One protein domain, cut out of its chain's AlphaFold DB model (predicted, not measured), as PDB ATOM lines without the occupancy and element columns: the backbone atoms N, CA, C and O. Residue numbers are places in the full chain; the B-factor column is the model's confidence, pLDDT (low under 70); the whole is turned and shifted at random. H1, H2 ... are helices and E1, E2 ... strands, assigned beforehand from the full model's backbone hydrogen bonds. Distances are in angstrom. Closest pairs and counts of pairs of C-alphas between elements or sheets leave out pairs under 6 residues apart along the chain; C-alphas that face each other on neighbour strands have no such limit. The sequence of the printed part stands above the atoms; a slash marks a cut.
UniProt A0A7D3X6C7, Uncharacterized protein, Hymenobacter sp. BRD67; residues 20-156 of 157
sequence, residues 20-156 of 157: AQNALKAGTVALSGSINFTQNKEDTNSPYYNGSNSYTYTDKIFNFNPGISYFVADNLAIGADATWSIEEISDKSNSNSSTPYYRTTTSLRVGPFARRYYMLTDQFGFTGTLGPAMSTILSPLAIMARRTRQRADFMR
ATOM      1  N   ALA A  20      12.620  -9.229  -7.969       52.12
ATOM      2  CA  ALA A  20      13.394  -8.172  -8.637       52.12
ATOM      3  C   ALA A  20      12.625  -7.462  -9.774       52.12
ATOM      4  O   ALA A  20      12.858  -6.285 -10.041       52.12
ATOM      5  N   GLN A  21      11.646  -8.135 -10.384       55.62
ATOM      6  CA  GLN A  21      10.773  -7.571 -11.415       55.62
ATOM      7  C   GLN A  21       9.739  -6.557 -10.887       55.62
ATOM      8  O   GLN A  21       9.408  -5.608 -11.594       55.62
ATOM      9  N   ASN A  22       9.238  -6.697  -9.652       59.25
ATOM     10  CA  ASN A  22       8.280  -5.732  -9.088       59.25
ATOM     11  C   ASN A  22       8.958  -4.428  -8.650       59.25
ATOM     12  O   ASN A  22       8.312  -3.381  -8.611       59.25
ATOM     13  N   ALA A  23      10.260  -4.478  -8.362       62.88
ATOM     14  CA  ALA A  23      11.035  -3.313  -7.949       62.88
ATOM     15  C   ALA A  23      11.247  -2.288  -9.080       62.88
ATOM     16  O   ALA A  23      11.544  -1.134  -8.790       62.88
ATOM     17  N   LEU A  24      11.077  -2.691 -10.350       77.25
ATOM     18  CA  LEU A  24      11.294  -1.844 -11.533       77.25
ATOM     19  C   LEU A  24       9.997  -1.391 -12.227       77.25
ATOM     20  O   LEU A  24      10.055  -0.810 -13.314       77.25
ATOM     21  N   LYS A  25       8.834  -1.668 -11.624       85.31
ATOM     22  CA  LYS A  25       7.530  -1.227 -12.137       85.31
ATOM     23  C   LYS A  25       7.319   0.268 -11.928       85.31
ATOM     24  O   LYS A  25       7.778   0.836 -10.935       85.31
ATOM     25  N   ALA A  26       6.564   0.879 -12.835       89.81
ATOM     26  CA  ALA A  26       6.082   2.242 -12.676       89.81
ATOM     27  C   ALA A  26       5.368   2.426 -11.322       89.81
ATOM     28  O   ALA A  26       4.595   1.574 -10.885       89.81
ATOM     29  N   GLY A  27       5.625   3.551 -10.659       88.75
ATOM     30  CA  GLY A  27       5.056   3.881  -9.354       88.75
ATOM     31  C   GLY A  27       5.893   3.448  -8.151       88.75
ATOM     32  O   GLY A  27       5.585   3.853  -7.031       88.75
ATOM     33  N   THR A  28       6.961   2.675  -8.349       90.94
ATOM     34  CA  THR A  28       7.809   2.197  -7.252       90.94
ATOM     35  C   THR A  28       8.836   3.250  -6.828       90.94
ATOM     36  O   THR A  28       9.442   3.927  -7.660       90.94
ATOM     37  N   VAL A  29       9.073   3.368  -5.519       91.44
ATOM     38  CA  VAL A  29      10.208   4.115  -4.952       91.44
ATOM     39  C   VAL A  29      11.315   3.125  -4.608       91.44
ATOM     40  O   VAL A  29      11.062   2.104  -3.972       91.44
ATOM     41  N   ALA A  30      12.547   3.443  -4.988       90.12
ATOM     42  CA  ALA A  30      13.726   2.659  -4.662       90.12
ATOM     43  C   ALA A  30      14.791   3.517  -3.977       90.12
ATOM     44  O   ALA A  30      15.069   4.647  -4.383       90.12
ATOM     45  N   LEU A  31      15.414   2.936  -2.954       92.31
ATOM     46  CA  LEU A  31      16.639   3.444  -2.350       92.31
ATOM     47  C   LEU A  31      17.822   2.749  -3.028       92.31
ATOM     48  O   LEU A  31      17.807   1.533  -3.216       92.31
ATOM     49  N   SER A  32      18.851   3.502  -3.390       88.06
ATOM     50  CA  SER A  32      20.072   2.950  -3.972       88.06
ATOM     51  C   SER A  32      21.296   3.577  -3.330       88.06
ATOM     52  O   SER A  32      21.224   4.648  -2.736       88.06
ATOM     53  N   GLY A  33      22.436   2.910  -3.434       89.88
ATOM     54  CA  GLY A  33      23.694   3.556  -3.125       89.88
ATOM     55  C   GLY A  33      24.892   2.646  -3.275       89.88
ATOM     56  O   GLY A  33      24.749   1.437  -3.446       89.88
ATOM     57  N   SER A  34      26.079   3.243  -3.239       92.00
ATOM     58  CA  SER A  34      27.338   2.512  -3.355       92.00
ATOM     59  C   SER A  34      28.405   3.048  -2.408       92.00
ATOM     60  O   SER A  34      28.424   4.226  -2.038       92.00
ATOM     61  N   ILE A  35      29.303   2.150  -2.011       95.56
ATOM     62  CA  ILE A  35      30.541   2.463  -1.304       95.56
ATOM     63  C   ILE A  35      31.672   2.044  -2.234       95.56
ATOM     64  O   ILE A  35      31.686   0.909  -2.704       95.56
ATOM     65  N   ASN A  36      32.602   2.954  -2.507       94.19
ATOM     66  CA  ASN A  36      33.722   2.713  -3.409       94.19
ATOM     67  C   ASN A  36      35.017   3.087  -2.695       94.19
ATOM     68  O   ASN A  36      35.092   4.141  -2.065       94.19
ATOM     69  N   PHE A  37      36.029   2.235  -2.817       95.75
ATOM     70  CA  PHE A  37      37.378   2.506  -2.341       95.75
ATOM     71  C   PHE A  37      38.355   2.245  -3.481       95.75
ATOM     72  O   PHE A  37      38.341   1.171  -4.084       95.75
ATOM     73  N   THR A  38      39.190   3.232  -3.773       94.94
ATOM     74  CA  THR A  38      40.190   3.182  -4.835       94.94
ATOM     75  C   THR A  38      41.530   3.593  -4.251       94.94
ATOM     76  O   THR A  38      41.608   4.563  -3.502       94.94
ATOM     77  N   GLN A  39      42.579   2.842  -4.574       94.19
ATOM     78  CA  GLN A  39      43.942   3.162  -4.177       94.19
ATOM     79  C   GLN A  39      44.861   3.020  -5.384       94.19
ATOM     80  O   GLN A  39      44.978   1.937  -5.958       94.19
ATOM     81  N   ASN A  40      45.563   4.098  -5.702       92.06
ATOM     82  CA  ASN A  40      46.563   4.161  -6.749       92.06
ATOM     83  C   ASN A  40      47.919   4.426  -6.094       92.06
ATOM     84  O   ASN A  40      48.064   5.343  -5.288       92.06
ATOM     85  N   LYS A  41      48.912   3.597  -6.415       90.31
ATOM     86  CA  LYS A  41      50.295   3.785  -5.982       90.31
ATOM     87  C   LYS A  41      51.185   3.771  -7.212       90.31
ATOM     88  O   LYS A  41      51.129   2.822  -7.989       90.31
ATOM     89  N   GLU A  42      52.000   4.800  -7.352       87.81
ATOM     90  CA  GLU A  42      52.983   4.924  -8.418       87.81
ATOM     91  C   GLU A  42      54.363   5.101  -7.789       87.81
ATOM     92  O   GLU A  42      54.570   5.989  -6.964       87.81
ATOM     93  N   ASP A  43      55.287   4.212  -8.151       85.38
ATOM     94  CA  ASP A  43      56.682   4.276  -7.735       85.38
ATOM     95  C   ASP A  43      57.525   4.641  -8.966       85.38
ATOM     96  O   ASP A  43      57.670   3.845  -9.897       85.38
ATOM     97  N   THR A  44      58.076   5.852  -8.990       78.06
ATOM     98  CA  THR A  44      58.916   6.348 -10.085       78.06
ATOM     99  C   THR A  44      60.368   6.410  -9.634       78.06
ATOM    100  O   THR A  44      60.712   7.111  -8.682       78.06
ATOM    101  N   ASN A  45      61.247   5.726 -10.366       76.75
ATOM    102  CA  ASN A  45      62.691   5.852 -10.198       76.75
ATOM    103  C   ASN A  45      63.254   6.712 -11.329       76.75
ATOM    104  O   ASN A  45      63.191   6.328 -12.495       76.75
ATOM    105  N   SER A  46      63.816   7.867 -10.981       65.62
ATOM    106  CA  SER A  46      64.503   8.731 -11.941       65.62
ATOM    107  C   SER A  46      66.017   8.587 -11.757       65.62
ATOM    108  O   SER A  46      66.513   8.828 -10.648       65.62
ATOM    109  N   PRO A  47      66.770   8.169 -12.795       56.78
ATOM    110  CA  PRO A  47      68.223   8.194 -12.738       56.78
ATOM    111  C   PRO A  47      68.685   9.655 -12.763       56.78
ATOM    112  O   PRO A  47      68.538  10.344 -13.772       56.78
ATOM    113  N   TYR A  48      69.234  10.136 -11.649       60.56
ATOM    114  CA  TYR A  48      69.888  11.436 -11.574       60.56
ATOM    115  C   TYR A  48      71.405  11.247 -11.693       60.56
ATOM    116  O   TYR A  48      71.953  10.202 -11.328       60.56
ATOM    117  N   TYR A  49      72.110  12.248 -12.222       46.16
ATOM    118  CA  TYR A  49      73.569  12.213 -12.302       46.16
ATOM    119  C   TYR A  49      74.112  12.147 -10.860       46.16
ATOM    120  O   TYR A  49      73.954  13.104 -10.106       46.16
ATOM    121  N   ASN A  50      74.711  11.011 -10.477       55.41
ATOM    122  CA  ASN A  50      75.238  10.708  -9.133       55.41
ATOM    123  C   ASN A  50      74.228  10.213  -8.058       55.41
ATOM    124  O   ASN A  50      74.480  10.367  -6.864       55.41
ATOM    125  N   GLY A  51      73.106   9.587  -8.446       60.28
ATOM    126  CA  GLY A  51      72.213   8.868  -7.516       60.28
ATOM    127  C   GLY A  51      70.836   8.527  -8.102       60.28
ATOM    128  O   GLY A  51      70.381   9.164  -9.048       60.28
ATOM    129  N   SER A  52      70.147   7.519  -7.555       64.56
ATOM    130  CA  SER A  52      68.745   7.238  -7.897       64.56
ATOM    131  C   SER A  52      67.806   7.948  -6.919       64.56
ATOM    132  O   SER A  52      67.836   7.689  -5.718       64.56
ATOM    133  N   ASN A  53      66.935   8.824  -7.430       68.88
ATOM    134  CA  ASN A  53      65.812   9.334  -6.646       68.88
ATOM    135  C   ASN A  53      64.596   8.437  -6.890       68.88
ATOM    136  O   ASN A  53      64.202   8.213  -8.037       68.88
ATOM    137  N   SER A  54      64.006   7.950  -5.800       75.06
ATOM    138  CA  SER A  54      62.727   7.244  -5.815       75.06
ATOM    139  C   SER A  54      61.631   8.172  -5.303       75.06
ATOM    140  O   SER A  54      61.811   8.845  -4.278       75.06
ATOM    141  N   TYR A  55      60.524   8.219  -6.033       76.88
ATOM    142  CA  TYR A  55      59.315   8.957  -5.696       76.88
ATOM    143  C   TYR A  55      58.164   7.967  -5.588       76.88
ATOM    144  O   TYR A  55      57.930   7.188  -6.509       76.88
ATOM    145  N   THR A  56      57.453   8.001  -4.468       83.94
ATOM    146  CA  THR A  56      56.228   7.234  -4.269       83.94
ATOM    147  C   THR A  56      55.064   8.202  -4.164       83.94
ATOM    148  O   THR A  56      54.899   8.881  -3.146       83.94
ATOM    149  N   TYR A  57      54.227   8.198  -5.192       85.38
ATOM    150  CA  TYR A  57      52.930   8.852  -5.193       85.38
ATOM    151  C   TYR A  57      51.869   7.844  -4.746       85.38
ATOM    152  O   TYR A  57      51.837   6.695  -5.191       85.38
ATOM    153  N   THR A  58      51.009   8.228  -3.809       90.81
ATOM    154  CA  THR A  58      49.867   7.413  -3.383       90.81
ATOM    155  C   THR A  58      48.625   8.279  -3.321       90.81
ATOM    156  O   THR A  58      48.613   9.282  -2.613       90.81
ATOM    157  N   ASP A  59      47.585   7.842  -4.016       91.94
ATOM    158  CA  ASP A  59      46.265   8.454  -4.053       91.94
ATOM    159  C   ASP A  59      45.231   7.439  -3.552       91.94
ATOM    160  O   ASP A  59      45.209   6.282  -3.984       91.94
ATOM    161  N   LYS A  60      44.420   7.837  -2.575       95.31
ATOM    162  CA  LYS A  60      43.364   7.017  -1.981       95.31
ATOM    163  C   LYS A  60      42.062   7.782  -2.020       95.31
ATOM    164  O   LYS A  60      41.954   8.849  -1.424       95.31
ATOM    165  N   ILE A  61      41.046   7.183  -2.622       93.81
ATOM    166  CA  ILE A  61      39.727   7.785  -2.759       93.81
ATOM    167  C   ILE A  61      38.702   6.869  -2.101       93.81
ATOM    168  O   ILE A  61      38.575   5.692  -2.442       93.81
ATOM    169  N   PHE A  62      37.931   7.422  -1.172       96.25
ATOM    170  CA  PHE A  62      36.759   6.790  -0.584       96.25
ATOM    171  C   PHE A  62      35.504   7.554  -1.002       96.25
ATOM    172  O   PHE A  62      35.418   8.758  -0.781       96.25
ATOM    173  N   ASN A  63      34.512   6.860  -1.560       94.56
ATOM    174  CA  ASN A  63      33.243   7.455  -1.971       94.56
ATOM    175  C   ASN A  63      32.057   6.735  -1.326       94.56
ATOM    176  O   ASN A  63      31.922   5.518  -1.455       94.56
ATOM    177  N   PHE A  64      31.134   7.494  -0.742       96.38
ATOM    178  CA  PHE A  64      29.829   7.025  -0.280       96.38
ATOM    179  C   PHE A  64      28.719   7.738  -1.053       96.38
ATOM    180  O   PHE A  64      28.684   8.963  -1.087       96.38
ATOM    181  N   ASN A  65      27.838   6.975  -1.702       94.88
ATOM    182  CA  ASN A  65      26.912   7.488  -2.712       94.88
ATOM    183  C   ASN A  65      25.472   7.036  -2.432       94.88
ATOM    184  O   ASN A  65      24.990   6.157  -3.144       94.88
ATOM    185  N   PRO A  66      24.777   7.522  -1.391       95.56
ATOM    186  CA  PRO A  66      23.348   7.270  -1.236       95.56
ATOM    187  C   PRO A  66      22.525   7.966  -2.331       95.56
ATOM    188  O   PRO A  66      22.874   9.041  -2.814       95.56
ATOM    189  N   GLY A  67      21.381   7.384  -2.672       94.50
ATOM    190  CA  GLY A  67      20.443   7.944  -3.631       94.50
ATOM    191  C   GLY A  67      19.031   7.400  -3.465       94.50
ATOM    192  O   GLY A  67      18.799   6.317  -2.924       94.50
ATOM    193  N   ILE A  68      18.073   8.167  -3.961       95.19
ATOM    194  CA  ILE A  68      16.654   7.819  -3.980       95.19
ATOM    195  C   ILE A  68      16.120   8.015  -5.392       95.19
ATOM    196  O   ILE A  68      16.483   8.972  -6.076       95.19
ATOM    197  N   SER A  69      15.265   7.104  -5.840       94.12
ATOM    198  CA  SER A  69      14.681   7.151  -7.175       94.12
ATOM    199  C   SER A  69      13.229   6.704  -7.189       94.12
ATOM    200  O   SER A  69      12.820   5.865  -6.390       94.12
ATOM    201  N   TYR A  70      12.473   7.238  -8.137       94.75
ATOM    202  CA  TYR A  70      11.092   6.902  -8.431       94.75
ATOM    203  C   TYR A  70      10.976   6.396  -9.871       94.75
ATOM    204  O   TYR A  70      11.479   7.027 -10.804       94.75
ATOM    205  N   PHE A  71      10.314   5.258 -10.054       94.44
ATOM    206  CA  PHE A  71      10.068   4.663 -11.362       94.44
ATOM    207  C   PHE A  71       8.874   5.345 -12.028       94.44
ATOM    208  O   PHE A  71       7.723   5.076 -11.696       94.44
ATOM    209  N   VAL A  72       9.145   6.239 -12.978       94.69
ATOM    210  CA  VAL A  72       8.101   6.936 -13.753       94.69
ATOM    211  C   VAL A  72       7.478   6.043 -14.819       94.69
ATOM    212  O   VAL A  72       6.332   6.246 -15.206       94.69
ATOM    213  N   ALA A  73       8.230   5.053 -15.288       92.56
ATOM    214  CA  ALA A  73       7.771   4.020 -16.198       92.56
ATOM    215  C   ALA A  73       8.519   2.721 -15.894       92.56
ATOM    216  O   ALA A  73       9.543   2.724 -15.203       92.56
ATOM    217  N   ASP A  74       8.037   1.615 -16.455       90.44
ATOM    218  CA  ASP A  74       8.707   0.329 -16.314       90.44
ATOM    219  C   ASP A  74      10.153   0.432 -16.816       90.44
ATOM    220  O   ASP A  74      10.425   0.870 -17.944       90.44
ATOM    221  N   ASN A  75      11.096   0.049 -15.953       90.19
ATOM    222  CA  ASN A  75      12.540   0.117 -16.188       90.19
ATOM    223  C   ASN A  75      13.093   1.539 -16.418       90.19
ATOM    224  O   ASN A  75      14.168   1.695 -17.006       90.19
ATOM    225  N   LEU A  76      12.372   2.598 -16.039       93.31
ATOM    226  CA  LEU A  76      12.847   3.982 -16.108       93.31
ATOM    227  C   LEU A  76      12.633   4.676 -14.766       93.31
ATOM    228  O   LEU A  76      11.505   4.964 -14.367       93.31
ATOM    229  N   ALA A  77      13.740   4.995 -14.111       94.31
ATOM    230  CA  ALA A  77      13.762   5.701 -12.847       94.31
ATOM    231  C   ALA A  77      14.299   7.120 -13.030       94.31
ATOM    232  O   ALA A  77      15.242   7.348 -13.786       94.31
ATOM    233  N   ILE A  78      13.733   8.067 -12.297       95.50
ATOM    234  CA  ILE A  78      14.328   9.382 -12.065       95.50
ATOM    235  C   ILE A  78      14.608   9.516 -10.578       95.50
ATOM    236  O   ILE A  78      13.869   8.987  -9.752       95.50
ATOM    237  N   GLY A  79      15.685  10.181 -10.212       94.50
ATOM    238  CA  GLY A  79      16.101  10.240  -8.825       94.50
ATOM    239  C   GLY A  79      17.073  11.360  -8.557       94.50
ATOM    240  O   GLY A  79      17.345  12.188  -9.422       94.50
ATOM    241  N   ALA A  80      17.585  11.362  -7.339       96.12
ATOM    242  CA  ALA A  80      18.705  12.185  -6.944       96.12
ATOM    243  C   ALA A  80      19.678  11.347  -6.121       96.12
ATOM    244  O   ALA A  80      19.272  10.471  -5.350       96.12
ATOM    245  N   ASP A  81      20.959  11.626  -6.292       95.00
ATOM    246  CA  ASP A  81      22.030  11.028  -5.514       95.00
ATOM    247  C   ASP A  81      22.904  12.103  -4.871       95.00
ATOM    248  O   ASP A  81      22.918  13.275  -5.270       95.00
ATOM    249  N   ALA A  82      23.582  11.687  -3.809       94.75
ATOM    250  CA  ALA A  82      24.588  12.470  -3.131       94.75
ATOM    251  C   ALA A  82      25.860  11.632  -3.016       94.75
ATOM    252  O   ALA A  82      25.840  10.576  -2.396       94.75
ATOM    253  N   THR A  83      26.972  12.110  -3.562       94.44
ATOM    254  CA  THR A  83      28.294  11.503  -3.407       94.44
ATOM    255  C   THR A  83      29.101  12.296  -2.398       94.44
ATOM    256  O   THR A  83      29.435  13.460  -2.626       94.44
ATOM    257  N   TRP A  84      29.483  11.653  -1.304       94.88
ATOM    258  CA  TRP A  84      30.505  12.151  -0.400       94.88
ATOM    259  C   TRP A  84      31.831  11.460  -0.709       94.88
ATOM    260  O   TRP A  84      31.909  10.233  -0.659       94.88
ATOM    261  N   SER A  85      32.854  12.244  -1.042       94.69
ATOM    262  CA  SER A  85      34.174  11.752  -1.430       94.69
ATOM    263  C   SER A  85      35.262  12.302  -0.513       94.69
ATOM    264  O   SER A  85      35.272  13.496  -0.193       94.69
ATOM    265  N   ILE A  86      36.172  11.429  -0.094       94.12
ATOM    266  CA  ILE A  86      37.388  11.765   0.644       94.12
ATOM    267  C   ILE A  86      38.566  11.254  -0.178       94.12
ATOM    268  O   ILE A  86      38.660  10.059  -0.446       94.12
ATOM    269  N   GLU A  87      39.451  12.165  -0.552       93.12
ATOM    270  CA  GLU A  87      40.657  11.900  -1.329       93.12
ATOM    271  C   GLU A  87      41.881  12.242  -0.476       93.12
ATOM    272  O   GLU A  87      41.987  13.347   0.064       93.12
ATOM    273  N   GLU A  88      42.795  11.291  -0.337       92.69
ATOM    274  CA  GLU A  88      44.069  11.442   0.357       92.69
ATOM    275  C   GLU A  88      45.211  11.218  -0.627       92.69
ATOM    276  O   GLU A  88      45.417  10.107  -1.114       92.69
ATOM    277  N   ILE A  89      45.993  12.267  -0.858       88.88
ATOM    278  CA  ILE A  89      47.199  12.226  -1.677       88.88
ATOM    279  C   ILE A  89      48.409  12.352  -0.761       88.88
ATOM    280  O   ILE A  89      48.508  13.288   0.040       88.88
ATOM    281  N   SER A  90      49.347  11.421  -0.898       87.44
ATOM    282  CA  SER A  90      50.654  11.489  -0.258       87.44
ATOM    283  C   SER A  90      51.764  11.342  -1.283       87.44
ATOM    284  O   SER A  90      51.742  10.402  -2.078       87.44
ATOM    285  N   ASP A  91      52.751  12.221  -1.191       83.19
ATOM    286  CA  ASP A  91      53.942  12.202  -2.024       83.19
ATOM    287  C   ASP A  91      55.177  12.045  -1.135       83.19
ATOM    288  O   ASP A  91      55.406  12.835  -0.206       83.19
ATOM    289  N   LYS A  92      55.943  10.981  -1.367       80.50
ATOM    290  CA  LYS A  92      57.139  10.645  -0.593       80.50
ATOM    291  C   LYS A  92      58.332  10.561  -1.529       80.50
ATOM    292  O   LYS A  92      58.383   9.700  -2.399       80.50
ATOM    293  N   SER A  93      59.317  11.420  -1.301       75.94
ATOM    294  CA  SER A  93      60.606  11.358  -1.984       75.94
ATOM    295  C   SER A  93      61.663  10.792  -1.042       75.94
ATOM    296  O   SER A  93      61.698  11.143   0.136       75.94
ATOM    297  N   ASN A  94      62.542   9.933  -1.559       67.50
ATOM    298  CA  ASN A  94      63.648   9.345  -0.797       67.50
ATOM    299  C   ASN A  94      64.906  10.245  -0.743       67.50
ATOM    300  O   ASN A  94      65.998   9.777  -0.433       67.50
ATOM    301  N   SER A  95      64.788  11.529  -1.099       64.94
ATOM    302  CA  SER A  95      65.893  12.490  -1.030       64.94
ATOM    303  C   SER A  95      65.948  13.162   0.345       64.94
ATOM    304  O   SER A  95      64.930  13.655   0.829       64.94
ATOM    305  N   ASN A  96      67.145  13.256   0.937       61.25
ATOM    306  CA  ASN A  96      67.397  13.862   2.257       61.25
ATOM    307  C   ASN A  96      66.925  15.327   2.399       61.25
ATOM    308  O   ASN A  96      66.879  15.845   3.512       61.25
ATOM    309  N   SER A  97      66.568  15.990   1.294       63.25
ATOM    310  CA  SER A  97      66.153  17.398   1.255       63.25
ATOM    311  C   SER A  97      64.662  17.603   0.961       63.25
ATOM    312  O   SER A  97      64.230  18.746   0.827       63.25
ATOM    313  N   SER A  98      63.872  16.532   0.817       65.81
ATOM    314  CA  SER A  98      62.481  16.626   0.365       65.81
ATOM    315  C   SER A  98      61.497  16.361   1.504       65.81
ATOM    316  O   SER A  98      61.488  15.289   2.109       65.81
ATOM    317  N   THR A  99      60.656  17.345   1.821       73.69
ATOM    318  CA  THR A  99      59.591  17.188   2.818       73.69
ATOM    319  C   THR A  99      58.414  16.425   2.210       73.69
ATOM    320  O   THR A  99      57.945  16.821   1.142       73.69
ATOM    321  N   PRO A 100      57.889  15.379   2.874       76.00
ATOM    322  CA  PRO A 100      56.748  14.635   2.359       76.00
ATOM    323  C   PRO A 100      55.512  15.537   2.266       76.00
ATOM    324  O   PRO A 100      55.204  16.287   3.197       76.00
ATOM    325  N   TYR A 101      54.803  15.452   1.144       81.00
ATOM    326  CA  TYR A 101      53.590  16.221   0.894       81.00
ATOM    327  C   TYR A 101      52.363  15.372   1.215       81.00
ATOM    328  O   TYR A 101      52.267  14.221   0.794       81.00
ATOM    329  N   TYR A 102      51.414  15.950   1.949       86.12
ATOM    330  CA  TYR A 102      50.144  15.310   2.276       86.12
ATOM    331  C   TYR A 102      49.005  16.286   2.011       86.12
ATOM    332  O   TYR A 102      49.010  17.412   2.516       86.12
ATOM    333  N   ARG A 103      48.007  15.845   1.247       86.56
ATOM    334  CA  ARG A 103      46.782  16.598   0.984       86.56
ATOM    335  C   ARG A 103      45.575  15.705   1.204       86.56
ATOM    336  O   ARG A 103      45.501  14.615   0.653       86.56
ATOM    337  N   THR A 104      44.609  16.217   1.958       90.94
ATOM    338  CA  THR A 104      43.286  15.607   2.080       90.94
ATOM    339  C   THR A 104      42.254  16.561   1.505       90.94
ATOM    340  O   THR A 104      42.147  17.707   1.949       90.94
ATOM    341  N   THR A 105      41.489  16.081   0.537       90.69
ATOM    342  CA  THR A 105      40.378  16.801  -0.079       90.69
ATOM    343  C   THR A 105      39.083  16.099   0.295       90.69
ATOM    344  O   THR A 105      38.985  14.876   0.275       90.69
ATOM    345  N   THR A 106      38.060  16.869   0.647       92.69
ATOM    346  CA  THR A 106      36.709  16.338   0.824       92.69
ATOM    347  C   THR A 106      35.794  17.037  -0.158       92.69
ATOM    348  O   THR A 106      35.826  18.262  -0.268       92.69
ATOM    349  N   SER A 107      34.967  16.284  -0.869       92.62
ATOM    350  CA  SER A 107      33.980  16.853  -1.779       92.62
ATOM    351  C   SER A 107      32.601  16.256  -1.548       92.62
ATOM    352  O   SER A 107      32.449  15.112  -1.113       92.62
ATOM    353  N   LEU A 108      31.585  17.075  -1.798       94.00
ATOM    354  CA  LEU A 108      30.190  16.672  -1.805       94.00
ATOM    355  C   LEU A 108      29.627  16.996  -3.184       94.00
ATOM    356  O   LEU A 108      29.685  18.143  -3.636       94.00
ATOM    357  N   ARG A 109      29.087  15.984  -3.851       93.12
ATOM    358  CA  ARG A 109      28.361  16.119  -5.109       93.12
ATOM    359  C   ARG A 109      26.911  15.741  -4.877       93.12
ATOM    360  O   ARG A 109      26.640  14.757  -4.205       93.12
ATOM    361  N   VAL A 110      25.995  16.527  -5.416       95.00
ATOM    362  CA  VAL A 110      24.561  16.230  -5.398       95.00
ATOM    363  C   VAL A 110      23.986  16.515  -6.772       95.00
ATOM    364  O   VAL A 110      24.381  17.482  -7.434       95.00
ATOM    365  N   GLY A 111      23.061  15.683  -7.224       94.56
ATOM    366  CA  GLY A 111      22.422  15.921  -8.508       94.56
ATOM    367  C   GLY A 111      21.239  15.010  -8.780       94.56
ATOM    368  O   GLY A 111      21.148  13.923  -8.208       94.56
ATOM    369  N   PRO A 112      20.316  15.462  -9.642       96.44
ATOM    370  CA  PRO A 112      19.302  14.592 -10.193       96.44
ATOM    371  C   PRO A 112      19.908  13.648 -11.240       96.44
ATOM    372  O   PRO A 112      20.861  13.988 -11.942       96.44
ATOM    373  N   PHE A 113      19.288  12.490 -11.417       95.00
ATOM    374  CA  PHE A 113      19.626  11.541 -12.469       95.00
ATOM    375  C   PHE A 113      18.377  10.901 -13.074       95.00
ATOM    376  O   PHE A 113      17.331  10.791 -12.438       95.00
ATOM    377  N   ALA A 114      18.515  10.423 -14.304       95.38
ATOM    378  CA  ALA A 114      17.611   9.492 -14.954       95.38
ATOM    379  C   ALA A 114      18.365   8.186 -15.220       95.38
ATOM    380  O   ALA A 114      19.502   8.194 -15.696       95.38
ATOM    381  N   ARG A 115      17.743   7.056 -14.898       93.81
ATOM    382  CA  ARG A 115      18.327   5.723 -15.013       93.81
ATOM    383  C   ARG A 115      17.382   4.782 -15.750       93.81
ATOM    384  O   ARG A 115      16.261   4.544 -15.308       93.81
ATOM    385  N   ARG A 116      17.853   4.212 -16.858       93.62
ATOM    386  CA  ARG A 116      17.150   3.181 -17.635       93.62
ATOM    387  C   ARG A 116      17.742   1.811 -17.312       93.62
ATOM    388  O   ARG A 116      18.963   1.674 -17.237       93.62
ATOM    389  N   TYR A 117      16.889   0.808 -17.144       91.19
ATOM    390  CA  TYR A 117      17.280  -0.583 -16.928       91.19
ATOM    391  C   TYR A 117      16.991  -1.412 -18.186       91.19
ATOM    392  O   TYR A 117      15.905  -1.345 -18.758       91.19
ATOM    393  N   TYR A 118      17.972  -2.190 -18.620       90.25
ATOM    394  CA  TYR A 118      17.888  -3.124 -19.738       90.25
ATOM    395  C   TYR A 118      18.101  -4.531 -19.187       90.25
ATOM    396  O   TYR A 118      19.235  -4.980 -19.029       90.25
ATOM    397  N   MET A 119      17.007  -5.200 -18.835       88.44
ATOM    398  CA  MET A 119      17.036  -6.546 -18.261       88.44
ATOM    399  C   MET A 119      17.268  -7.578 -19.376       88.44
ATOM    400  O   MET A 119      16.523  -7.596 -20.354       88.44
ATOM    401  N   LEU A 120      18.304  -8.411 -19.245       85.81
ATOM    402  CA  LEU A 120      18.549  -9.574 -20.114       85.81
ATOM    403  C   LEU A 120      17.828 -10.817 -19.585       85.81
ATOM    404  O   LEU A 120      17.380 -11.663 -20.353       85.81
ATOM    405  N   THR A 121      17.733 -10.917 -18.262       83.19
ATOM    406  CA  THR A 121      16.965 -11.922 -17.527       83.19
ATOM    407  C   THR A 121      16.248 -11.238 -16.364       83.19
ATOM    408  O   THR A 121      16.474 -10.061 -16.086       83.19
ATOM    409  N   ASP A 122      15.424 -11.978 -15.626       78.44
ATOM    410  CA  ASP A 122      14.686 -11.441 -14.472       78.44
ATOM    411  C   ASP A 122      15.585 -10.930 -13.336       78.44
ATOM    412  O   ASP A 122      15.132 -10.174 -12.478       78.44
ATOM    413  N   GLN A 123      16.856 -11.343 -13.323       79.50
ATOM    414  CA  GLN A 123      17.824 -11.022 -12.273       79.50
ATOM    415  C   GLN A 123      19.030 -10.235 -12.786       79.50
ATOM    416  O   GLN A 123      19.707  -9.578 -11.997       79.50
ATOM    417  N   PHE A 124      19.319 -10.307 -14.086       84.12
ATOM    418  CA  PHE A 124      20.495  -9.686 -14.674       84.12
ATOM    419  C   PHE A 124      20.099  -8.662 -15.727       84.12
ATOM    420  O   PHE A 124      19.337  -8.943 -16.654       84.12
ATOM    421  N   GLY A 125      20.673  -7.472 -15.617       87.12
ATOM    422  CA  GLY A 125      20.441  -6.394 -16.557       87.12
ATOM    423  C   GLY A 125      21.559  -5.373 -16.531       87.12
ATOM    424  O   GLY A 125      22.330  -5.274 -15.577       87.12
ATOM    425  N   PHE A 126      21.616  -4.589 -17.594       91.62
ATOM    426  CA  PHE A 126      22.450  -3.407 -17.668       91.62
ATOM    427  C   PHE A 126      21.660  -2.182 -17.251       91.62
ATOM    428  O   PHE A 126      20.433  -2.136 -17.336       91.62
ATOM    429  N   THR A 127      22.375  -1.150 -16.830       91.00
ATOM    430  CA  THR A 127      21.756   0.133 -16.552       91.00
ATOM    431  C   THR A 127      22.573   1.265 -17.144       91.00
ATOM    432  O   THR A 127      23.801   1.261 -17.083       91.00
ATOM    433  N   GLY A 128      21.872   2.226 -17.737       92.69
ATOM    434  CA  GLY A 128      22.433   3.503 -18.157       92.69
ATOM    435  C   GLY A 128      21.912   4.592 -17.234       92.69
ATOM    436  O   GLY A 128      20.699   4.707 -17.062       92.69
ATOM    437  N   THR A 129      22.811   5.376 -16.640       91.81
ATOM    438  CA  THR A 129      22.457   6.536 -15.808       91.81
ATOM    439  C   THR A 129      22.995   7.806 -16.454       91.81
ATOM    440  O   THR A 129      24.154   7.846 -16.859       91.81
ATOM    441  N   LEU A 130      22.162   8.839 -16.534       93.38
ATOM    442  CA  LEU A 130      22.521  10.161 -17.033       93.38
ATOM    443  C   LEU A 130      21.988  11.214 -16.062       93.38
ATOM    444  O   LEU A 130      20.831  11.146 -15.655       93.38
ATOM    445  N   GLY A 131      22.795  12.209 -15.713       89.56
ATOM    446  CA  GLY A 131      22.334  13.298 -14.862       89.56
ATOM    447  C   GLY A 131      23.357  14.423 -14.748       89.56
ATOM    448  O   GLY A 131      24.561  14.147 -14.712       89.56
ATOM    449  N   PRO A 132      22.915  15.691 -14.700       88.75
ATOM    450  CA  PRO A 132      23.778  16.769 -14.256       88.75
ATOM    451  C   PRO A 132      24.020  16.611 -12.752       88.75
ATOM    452  O   PRO A 132      23.102  16.297 -12.000       88.75
ATOM    453  N   ALA A 133      25.233  16.881 -12.283       84.88
ATOM    454  CA  ALA A 133      25.447  17.006 -10.847       84.88
ATOM    455  C   ALA A 133      26.385  18.159 -10.526       84.88
ATOM    456  O   ALA A 133      27.336  18.446 -11.260       84.88
ATOM    457  N   MET A 134      26.102  18.801  -9.401       87.00
ATOM    458  CA  MET A 134      26.881  19.896  -8.858       87.00
ATOM    459  C   MET A 134      27.843  19.340  -7.817       87.00
ATOM    460  O   MET A 134      27.432  18.595  -6.932       87.00
ATOM    461  N   SER A 135      29.120  19.702  -7.912       87.62
ATOM    462  CA  SER A 135      30.161  19.277  -6.974       87.62
ATOM    463  C   SER A 135      30.779  20.475  -6.269       87.62
ATOM    464  O   SER A 135      31.204  21.424  -6.924       87.62
ATOM    465  N   THR A 136      30.872  20.409  -4.943       88.38
ATOM    466  CA  THR A 136      31.563  21.402  -4.114       88.38
ATOM    467  C   THR A 136      32.717  20.741  -3.373       88.38
ATOM    468  O   THR A 136      32.540  19.707  -2.725       88.38
ATOM    469  N   ILE A 137      33.896  21.355  -3.439       86.75
ATOM    470  CA  ILE A 137      35.051  20.965  -2.629       86.75
ATOM    471  C   ILE A 137      34.926  21.665  -1.277       86.75
ATOM    472  O   ILE A 137      34.897  22.894  -1.201       86.75
ATOM    473  N   LEU A 138      34.848  20.886  -0.201       82.06
ATOM    474  CA  LEU A 138      34.899  21.417   1.150       82.06
ATOM    475  C   LEU A 138      36.359  21.717   1.484       82.06
ATOM    476  O   LEU A 138      37.201  20.820   1.533       82.06
ATOM    477  N   SER A 139      36.666  22.996   1.689       68.25
ATOM    478  CA  SER A 139      38.021  23.422   2.027       68.25
ATOM    479  C   SER A 139      38.477  22.810   3.366       68.25
ATOM    480  O   SER A 139      37.685  22.729   4.314       68.25
ATOM    481  N   PRO A 140      39.766  22.435   3.499       57.69
ATOM    482  CA  PRO A 140      40.307  21.875   4.740       57.69
ATOM    483  C   PRO A 140      40.095  22.783   5.962       57.69
ATOM    484  O   PRO A 140      39.905  22.296   7.076       57.69
ATOM    485  N   LEU A 141      40.055  24.107   5.757       51.84
ATOM    486  CA  LEU A 141      39.868  25.103   6.817       51.84
ATOM    487  C   LEU A 141      38.479  25.009   7.477       51.84
ATOM    488  O   LEU A 141      38.364  25.136   8.698       51.84
ATOM    489  N   ALA A 142      37.429  24.725   6.699       49.31
ATOM    490  CA  ALA A 142      36.063  24.592   7.211       49.31
ATOM    491  C   ALA A 142      35.889  23.331   8.078       49.31
ATOM    492  O   ALA A 142      35.165  23.344   9.078       49.31
ATOM    493  N   ILE A 143      36.597  22.251   7.735       51.44
ATOM    494  CA  ILE A 143      36.602  20.998   8.501       51.44
ATOM    495  C   ILE A 143      37.485  21.139   9.753       51.44
ATOM    496  O   ILE A 143      37.101  20.677  10.832       51.44
ATOM    497  N   MET A 144      38.615  21.850   9.657       47.84
ATOM    498  CA  MET A 144      39.511  22.105  10.789       47.84
ATOM    499  C   MET A 144      38.857  22.993  11.860       47.84
ATOM    500  O   MET A 144      38.888  22.637  13.035       47.84
ATOM    501  N   ALA A 145      38.161  24.070  11.478       46.81
ATOM    502  CA  ALA A 145      37.451  24.939  12.425       46.81
ATOM    503  C   ALA A 145      36.345  24.201  13.209       46.81
ATOM    504  O   ALA A 145      36.114  24.477  14.390       46.81
ATOM    505  N   ARG A 146      35.689  23.213  12.585       45.59
ATOM    506  CA  ARG A 146      34.648  22.400  13.232       45.59
ATOM    507  C   ARG A 146      35.233  21.352  14.187       45.59
ATOM    508  O   ARG A 146      34.646  21.102  15.240       45.59
ATOM    509  N   ARG A 147      36.410  20.798  13.870       44.50
ATOM    510  CA  ARG A 147      37.134  19.839  14.728       44.50
ATOM    511  C   ARG A 147      37.732  20.504  15.972       44.50
ATOM    512  O   ARG A 147      37.729  19.895  17.040       44.50
ATOM    513  N   THR A 148      38.180  21.756  15.867       48.72
ATOM    514  CA  THR A 148      38.708  22.521  17.010       48.72
ATOM    515  C   THR A 148      37.600  22.945  17.979       48.72
ATOM    516  O   THR A 148      37.794  22.852  19.189       48.72
ATOM    517  N   ARG A 149      36.404  23.308  17.485       44.16
ATOM    518  CA  ARG A 149      35.241  23.594  18.353       44.16
ATOM    519  C   ARG A 149      34.765  22.369  19.136       44.16
ATOM    520  O   ARG A 149      34.594  22.466  20.342       44.16
ATOM    521  N   GLN A 150      34.648  21.202  18.498       47.62
ATOM    522  CA  GLN A 150      34.215  19.991  19.210       47.62
ATOM    523  C   GLN A 150      35.203  19.506  20.280       47.62
ATOM    524  O   GLN A 150      34.782  18.921  21.274       47.62
ATOM    525  N   ARG A 151      36.509  19.770  20.127       43.81
ATOM    526  CA  ARG A 151      37.484  19.498  21.195       43.81
ATOM    527  C   ARG A 151      37.443  20.519  22.333       43.81
ATOM    528  O   ARG A 151      37.709  20.134  23.465       43.81
ATOM    529  N   ALA A 152      37.092  21.774  22.058       48.88
ATOM    530  CA  ALA A 152      36.938  22.792  23.096       48.88
ATOM    531  C   ALA A 152      35.704  22.542  23.982       48.88
ATOM    532  O   ALA A 152      35.774  22.755  25.190       48.88
ATOM    533  N   ASP A 153      34.614  22.026  23.407       51.56
ATOM    534  CA  ASP A 153      33.393  21.715  24.161       51.56
ATOM    535  C   ASP A 153      33.529  20.429  24.998       51.56
ATOM    536  O   ASP A 153      32.987  20.352  26.095       51.56
ATOM    537  N   PHE A 154      34.323  19.447  24.548       50.75
ATOM    538  CA  PHE A 154      34.617  18.236  25.331       50.75
ATOM    539  C   PHE A 154      35.588  18.482  26.502       50.75
ATOM    540  O   PHE A 154      35.611  17.711  27.451       50.75
ATOM    541  N   MET A 155      36.384  19.556  26.463       53.44
ATOM    542  CA  MET A 155      37.268  19.955  27.574       53.44
ATOM    543  C   MET A 155      36.580  20.868  28.605       53.44
ATOM    544  O   MET A 155      37.230  21.332  29.540       53.44
ATOM    545  N   ARG A 156      35.282  21.153  28.430       51.19
ATOM    546  CA  ARG A 156      34.463  21.984  29.329       51.19
ATOM    547  C   ARG A 156      33.313  21.223  30.004       51.19
ATOM    548  O   ARG A 156      32.482  21.867  30.641       51.19
TER     549      ARG A 156
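Overview. This is residues 20 to 156 of the 157 residues of an uncharacterized protein of Hymenobacter sp. BRD67 (UniProt A0A7D3X6C7). Four long strands, E1 to E4, lie side by side in an elongated, twisted sheet; E2, E3 and E4 bend over toward one end, and short E5 and E6 line different parts of E4. Residues 144 to 156, mostly of the final helix H1, stick out from this slab. The printed part has 137 residues, with six named strands followed by one named helix, and is mostly strand; the sheet is branched and antiparallel. It is extended, with a radius of gyration of the C-alphas of 22.3 A, and flat, spanning 68 by 52 by 23 A.

Along the chain. E1, residues 29 to 48, begins at C-alpha 29 (10.208, 4.115, -4.952) and measures 60.5 A. E2, residues 51 to 73, measures 65.2 A; E3, residues 76 to 93, 50.3 A; E4, residues 101 to 119, 47.1 A. E5 is residues 125 to 130 and E6 residues 134 to 138. H1, residues 140 to 154, measures 21.7 A and ends at C-alpha 154 (34.617, 18.236, 25.331).

Arrangement. E1 to E5 form a meander, each strand the antiparallel neighbour of the one before. N 40 and O 59 of E1 and E2 are 2.8 A apart, N 62 and O 86 of E2 and E3 2.8 A, and N 85 and O 107 of E3 and E4 2.9 A. E2 bends by 68 degrees at residue 70, E3 by 67 at 79 and E4 by 77 at 112. E3 lies on one side of E4, E5 and E6 on the other side: N 116 and O 128 are 2.9 A apart, N 108 and O 136 2.9 A. H1 is only just on the sheet, with 5 pairs of C-alphas within 10 A, and only grazes it with residues 140 to 143. In H1, 10 of 11 O i to N i+4 pairs are within hydrogen-bond range.

Size, cuts and confidence. The C-alphas of Gly 27 and Asn 50, the two farthest apart, are 70.5 A apart. The printed part has no cut and no long link. The pLDDT is under 70 at residues 20 to 23, 46 to 53, 94 to 98 and 139 to 156.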